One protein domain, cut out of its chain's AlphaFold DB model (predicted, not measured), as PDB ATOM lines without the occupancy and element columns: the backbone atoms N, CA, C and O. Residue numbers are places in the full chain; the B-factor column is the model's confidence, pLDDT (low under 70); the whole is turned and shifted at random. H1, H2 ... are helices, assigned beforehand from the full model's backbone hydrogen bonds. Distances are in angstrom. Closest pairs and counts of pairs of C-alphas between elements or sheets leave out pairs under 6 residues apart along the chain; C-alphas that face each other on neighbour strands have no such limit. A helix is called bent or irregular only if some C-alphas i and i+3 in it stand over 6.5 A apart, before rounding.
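What this domain is: This is residues 12 to 59 of the 60 residues of an uncharacterized protein of Salimicrobium halophilum (UniProt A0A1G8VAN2). From the first printed residue, one long helix, H1, makes nearly the whole length of a rod; at its far end the tiny helix H2 makes a corner, and residues 52 to 59 turn aside as a short tail. The printed part has 48 residues with two named helices, H1 then H2, no named strand, and is all helix. It is extended, with a radius of gyration of the C-alphas of 18.6 A and spans of 59 by 19 by 11 A.

How they stand to each other: Look first at H1, residues 12 to 45, where 27 of 30 O i to N i+4 pairs are within hydrogen-bond range. Beyond a tight link of 2 residues comes H2, residues 48 to 51, too short for such a pair. The two are only just apart, their closest C-alphas 8.2 A from each other. Residues 12 to 42, 44 to 50 and 52 to 59 stand free.

Where its parts are: Find C-alpha 12 at (-21.245, 23.162, 31.747); from there H1 runs 50.9 A to C-alpha 45 at (1.797, 47.606, -6.507). It is irregular, but only just: C-alphas 13 and 16 are 6.7 A apart. H2 ends at C-alpha 51, (3.694, 39.776, -12.891).

The domain as a whole: The C-alphas farthest apart, of Ala 12 and His 49, are 59.0 A apart. The printed part has no cut. Look for pLDDT under 70 at residues 51, 54 and 56 to 59.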
ATOM      1  N   ALA A  12     -21.477  21.726  31.690       91.06
ATOM      2  CA  ALA A  12     -21.245  23.162  31.747       91.06
ATOM      3  C   ALA A  12     -19.748  23.520  31.816       91.06
ATOM      4  O   ALA A  12     -19.333  24.535  31.255       91.06
ATOM      5  N   GLU A  13     -18.913  22.662  32.404       88.94
ATOM      6  CA  GLU A  13     -17.462  22.879  32.507       88.94
ATOM      7  C   GLU A  13     -16.738  22.845  31.144       88.94
ATOM      8  O   GLU A  13     -15.633  23.370  31.030       88.94
ATOM      9  N   TYR A  14     -17.351  22.299  30.082       90.25
ATOM     10  CA  TYR A  14     -16.783  22.341  28.723       90.25
ATOM     11  C   TYR A  14     -17.090  23.645  27.972       90.25
ATOM     12  O   TYR A  14     -16.455  23.927  26.953       90.25
ATOM     13  N   ILE A  15     -18.049  24.451  28.445       93.19
ATOM     14  CA  ILE A  15     -18.455  25.702  27.781       93.19
ATOM     15  C   ILE A  15     -17.266  26.660  27.610       93.19
ATOM     16  O   ILE A  15     -17.070  27.140  26.491       93.19
ATOM     17  N   PRO A  16     -16.420  26.909  28.634       93.44
ATOM     18  CA  PRO A  16     -15.243  27.760  28.474       93.44
ATOM     19  C   PRO A  16     -14.287  27.248  27.392       93.44
ATOM     20  O   PRO A  16     -13.796  28.034  26.587       93.44
ATOM     21  N   ALA A  17     -14.062  25.931  27.319       92.56
ATOM     22  CA  ALA A  17     -13.185  25.335  26.314       92.56
ATOM     23  C   ALA A  17     -13.735  25.516  24.890       92.56
ATOM     24  O   ALA A  17     -12.992  25.895  23.986       92.56
ATOM     25  N   LEU A  18     -15.042  25.312  24.694       94.62
ATOM     26  CA  LEU A  18     -15.696  25.527  23.398       94.62
ATOM     27  C   LEU A  18     -15.681  26.999  22.977       94.62
ATOM     28  O   LEU A  18     -15.454  27.288  21.804       94.62
ATOM     29  N   LEU A  19     -15.877  27.928  23.917       96.69
ATOM     30  CA  LEU A  19     -15.782  29.363  23.645       96.69
ATOM     31  C   LEU A  19     -14.365  29.764  23.227       96.69
ATOM     32  O   LEU A  19     -14.205  30.487  22.246       96.69
ATOM     33  N   MET A  20     -13.341  29.261  23.922       97.06
ATOM     34  CA  MET A  20     -11.942  29.514  23.558       97.06
ATOM     35  C   MET A  20     -11.610  28.932  22.183       97.06
ATOM     36  O   MET A  20     -11.023  29.624  21.353       97.06
ATOM     37  N   LEU A  21     -12.030  27.693  21.908       96.06
ATOM     38  CA  LEU A  21     -11.854  27.064  20.599       96.06
ATOM     39  C   LEU A  21     -12.510  27.904  19.495       96.06
ATOM     40  O   LEU A  21     -11.868  28.212  18.494       96.06
ATOM     41  N   ALA A  22     -13.768  28.304  19.688       97.88
ATOM     42  CA  ALA A  22     -14.501  29.120  18.728       97.88
ATOM     43  C   ALA A  22     -13.821  30.478  18.497       97.88
ATOM     44  O   ALA A  22     -13.700  30.908  17.350       97.88
ATOM     45  N   LEU A  23     -13.325  31.121  19.560       98.06
ATOM     46  CA  LEU A  23     -12.585  32.377  19.472       98.06
ATOM     47  C   LEU A  23     -11.305  32.223  18.642       98.06
ATOM     48  O   LEU A  23     -11.075  33.016  17.732       98.06
ATOM     49  N   PHE A  24     -10.491  31.199  18.911       97.81
ATOM     50  CA  PHE A  24      -9.256  30.963  18.159       97.81
ATOM     51  C   PHE A  24      -9.520  30.589  16.703       97.81
ATOM     52  O   PHE A  24      -8.816  31.066  15.819       97.81
ATOM     53  N   MET A  25     -10.551  29.788  16.434       97.94
ATOM     54  CA  MET A  25     -10.957  29.454  15.067       97.94
ATOM     55  C   MET A  25     -11.405  30.702  14.301       97.94
ATOM     56  O   MET A  25     -10.958  30.930  13.177       97.94
ATOM     57  N   ALA A  26     -12.238  31.544  14.919       97.94
ATOM     58  CA  ALA A  26     -12.668  32.806  14.327       97.94
ATOM     59  C   ALA A  26     -11.477  33.743  14.075       97.94
ATOM     60  O   ALA A  26     -11.369  34.323  12.993       97.94
ATOM     61  N   ALA A  27     -10.555  33.842  15.036       97.94
ATOM     62  CA  ALA A  27      -9.339  34.632  14.895       97.94
ATOM     63  C   ALA A  27      -8.450  34.110  13.757       97.94
ATOM     64  O   ALA A  27      -8.018  34.902  12.933       97.94
ATOM     65  N   ALA A  28      -8.238  32.796  13.647       97.50
ATOM     66  CA  ALA A  28      -7.434  32.200  12.582       97.50
ATOM     67  C   ALA A  28      -8.007  32.510  11.191       97.50
ATOM     68  O   ALA A  28      -7.278  32.959  10.307       97.50
ATOM     69  N   VAL A  29      -9.322  32.344  11.011       97.19
ATOM     70  CA  VAL A  29      -9.999  32.694   9.752       97.19
ATOM     71  C   VAL A  29      -9.859  34.187   9.456       97.19
ATOM     72  O   VAL A  29      -9.532  34.558   8.329       97.19
ATOM     73  N   ALA A  30     -10.054  35.049  10.458       97.50
ATOM     74  CA  ALA A  30      -9.894  36.490  10.295       97.50
ATOM     75  C   ALA A  30      -8.453  36.869   9.916       97.50
ATOM     76  O   ALA A  30      -8.257  37.657   8.993       97.50
ATOM     77  N   THR A  31      -7.448  36.286  10.570       97.12
ATOM     78  CA  THR A  31      -6.029  36.523  10.279       97.12
ATOM     79  C   THR A  31      -5.683  36.112   8.854       97.12
ATOM     80  O   THR A  31      -5.109  36.920   8.127       97.12
ATOM     81  N   VAL A  32      -6.073  34.908   8.421       95.88
ATOM     82  CA  VAL A  32      -5.825  34.440   7.046       95.88
ATOM     83  C   VAL A  32      -6.512  35.356   6.036       95.88
ATOM     84  O   VAL A  32      -5.891  35.775   5.063       95.88
ATOM     85  N   TYR A  33      -7.763  35.742   6.290       95.56
ATOM     86  CA  TYR A  33      -8.496  36.647   5.408       95.56
ATOM     87  C   TYR A  33      -7.831  38.028   5.288       95.56
ATOM     88  O   TYR A  33      -7.687  38.557   4.183       95.56
ATOM     89  N   ILE A  34      -7.397  38.611   6.411       95.62
ATOM     90  CA  ILE A  34      -6.682  39.894   6.428       95.62
ATOM     91  C   ILE A  34      -5.358  39.773   5.672       95.62
ATOM     92  O   ILE A  34      -5.055  40.637   4.852       95.62
ATOM     93  N   PHE A  35      -4.606  38.697   5.904       94.75
ATOM     94  CA  PHE A  35      -3.317  38.464   5.257       94.75
ATOM     95  C   PHE A  35      -3.462  38.318   3.738       94.75
ATOM     96  O   PHE A  35      -2.768  38.994   2.987       94.75
ATOM     97  N   MET A  36      -4.436  37.532   3.269       91.06
ATOM     98  CA  MET A  36      -4.728  37.396   1.837       91.06
ATOM     99  C   MET A  36      -5.127  38.729   1.199       91.06
ATOM    100  O   MET A  36      -4.726  39.029   0.077       91.06
ATOM    101  N   LYS A  37      -5.927  39.546   1.893       89.88
ATOM    102  CA  LYS A  37      -6.325  40.864   1.387       89.88
ATOM    103  C   LYS A  37      -5.144  41.837   1.337       89.88
ATOM    104  O   LYS A  37      -5.069  42.635   0.407       89.88
ATOM    105  N   ALA A  38      -4.259  41.790   2.329       88.75
ATOM    106  CA  ALA A  38      -3.048  42.602   2.354       88.75
ATOM    107  C   ALA A  38      -2.093  42.198   1.221       88.75
ATOM    108  O   ALA A  38      -1.689  43.062   0.451       88.75
ATOM    109  N   SER A  39      -1.853  40.895   1.048       84.50
ATOM    110  CA  SER A  39      -1.009  40.346  -0.019       84.50
ATOM    111  C   SER A  39      -1.497  40.754  -1.415       84.50
ATOM    112  O   SER A  39      -0.715  41.276  -2.200       84.50
ATOM    113  N   LYS A  40      -2.806  40.673  -1.689       81.12
ATOM    114  CA  LYS A  40      -3.374  41.143  -2.970       81.12
ATOM    115  C   LYS A  40      -3.147  42.630  -3.239       81.12
ATOM    116  O   LYS A  40      -2.998  43.041  -4.383       81.12
ATOM    117  N   LYS A  41      -3.143  43.457  -2.192       79.12
ATOM    118  CA  LYS A  41      -2.865  44.889  -2.337       79.12
ATOM    119  C   LYS A  41      -1.399  45.135  -2.700       79.12
ATOM    120  O   LYS A  41      -1.108  46.089  -3.410       79.12
ATOM    121  N   GLU A  42      -0.486  44.305  -2.206       79.25
ATOM    122  CA  GLU A  42       0.933  44.375  -2.561       79.25
ATOM    123  C   GLU A  42       1.176  43.897  -3.999       79.25
ATOM    124  O   GLU A  42       1.934  44.543  -4.721       79.25
ATOM    125  N   GLU A  43       0.457  42.869  -4.462       76.12
ATOM    126  CA  GLU A  43       0.491  42.424  -5.865       76.12
ATOM    127  C   GLU A  43       0.059  43.527  -6.851       76.12
ATOM    128  O   GLU A  43       0.652  43.668  -7.922       76.12
ATOM    129  N   ASP A  44      -0.918  44.366  -6.489       73.56
ATOM    130  CA  ASP A  44      -1.336  45.508  -7.318       73.56
ATOM    131  C   ASP A  44      -0.235  46.576  -7.461       73.56
ATOM    132  O   ASP A  44      -0.169  47.267  -8.480       73.56
ATOM    133  N   HIS A  45       0.644  46.704  -6.464       74.00
ATOM    134  CA  HIS A  45       1.797  47.606  -6.507       74.00
ATOM    135  C   HIS A  45       3.016  46.995  -7.212       74.00
ATOM    136  O   HIS A  45       3.993  47.710  -7.453       74.00
ATOM    137  N   LEU A  46       2.961  45.709  -7.570       78.81
ATOM    138  CA  LEU A  46       4.014  45.047  -8.322       78.81
ATOM    139  C   LEU A  46       4.044  45.605  -9.757       78.81
ATOM    140  O   LEU A  46       2.993  45.714 -10.400       78.81
ATOM    141  N   PRO A  47       5.215  45.991 -10.289       78.69
ATOM    142  CA  PRO A  47       5.299  46.485 -11.655       78.69
ATOM    143  C   PRO A  47       4.962  45.362 -12.648       78.69
ATOM    144  O   PRO A  47       5.394  44.227 -12.477       78.69
ATOM    145  N   ASP A  48       4.208  45.676 -13.705       76.50
ATOM    146  CA  ASP A  48       3.579  44.664 -14.573       76.50
ATOM    147  C   ASP A  48       4.564  43.668 -15.208       76.50
ATOM    148  O   ASP A  48       4.245  42.495 -15.356       76.50
ATOM    149  N   HIS A  49       5.801  44.090 -15.490       73.19
ATOM    150  CA  HIS A  49       6.844  43.217 -16.044       73.19
ATOM    151  C   HIS A  49       7.325  42.111 -15.087       73.19
ATOM    152  O   HIS A  49       7.989  41.181 -15.531       73.19
ATOM    153  N   LEU A  50       7.023  42.218 -13.791       73.25
ATOM    154  CA  LEU A  50       7.297  41.192 -12.781       73.25
ATOM    155  C   LEU A  50       6.120  40.223 -12.601       73.25
ATOM    156  O   LEU A  50       6.327  39.116 -12.121       73.25
ATOM    157  N   LYS A  51       4.901  40.616 -12.999       67.94
ATOM    158  CA  LYS A  51       3.694  39.776 -12.891       67.94
ATOM    159  C   LYS A  51       3.702  38.613 -13.886       67.94
ATOM    160  O   LYS A  51       3.124  37.569 -13.603       67.94
ATOM    161  N   ASP A  52       4.371  38.799 -15.023       73.12
ATOM    162  CA  ASP A  52       4.487  37.803 -16.092       73.12
ATOM    163  C   ASP A  52       5.741  36.914 -15.971       73.12
ATOM    164  O   ASP A  52       5.913  35.999 -16.777       73.12
ATOM    165  N   ASP A  53       6.633  37.168 -15.000       75.31
ATOM    166  CA  ASP A  53       7.850  36.371 -14.795       75.31
ATOM    167  C   ASP A  53       7.516  35.094 -13.993       75.31
ATOM    168  O   ASP A  53       7.268  35.173 -12.785       75.31
ATOM    169  N   PRO A  54       7.522  33.894 -14.617       69.69
ATOM    170  CA  PRO A  54       7.174  32.647 -13.936       69.69
ATOM    171  C   PRO A  54       8.158  32.268 -12.819       69.69
ATOM    172  O   PRO A  54       7.827  31.417 -11.998       69.69
ATOM    173  N   HIS A  55       9.337  32.899 -12.765       73.44
ATOM    174  CA  HIS A  55      10.379  32.644 -11.769       73.44
ATOM    175  C   HIS A  55      10.425  33.693 -10.647       73.44
ATOM    176  O   HIS A  55      11.370  33.705  -9.854       73.44
ATOM    177  N   TYR A  56       9.434  34.588 -10.558       67.44
ATOM    178  CA  TYR A  56       9.414  35.644  -9.542       67.44
ATOM    179  C   TYR A  56       9.468  35.082  -8.109       67.44
ATOM    180  O   TYR A  56      10.318  35.488  -7.320       67.44
ATOM    181  N   TYR A  57       8.641  34.075  -7.805       65.06
ATOM    182  CA  TYR A  57       8.563  33.461  -6.471       65.06
ATOM    183  C   TYR A  57       9.785  32.614  -6.078       65.06
ATOM    184  O   TYR A  57       9.889  32.206  -4.929       65.06
ATOM    185  N   GLU A  58      10.701  32.318  -7.004       66.12
ATOM    186  CA  GLU A  58      11.895  31.495  -6.740       66.12
ATOM    187  C   GLU A  58      13.127  32.328  -6.350       66.12
ATOM    188  O   GLU A  58      14.172  31.762  -6.024       66.12
ATOM    189  N   ARG A  59      13.032  33.666  -6.392       59.09
ATOM    190  CA  ARG A  59      14.134  34.587  -6.054       59.09
ATOM    191  C   ARG A  59      14.037  35.233  -4.667       59.09
ATOM    192  O   ARG A  59      14.967  35.955  -4.303       59.09
TER     193      ARG A  59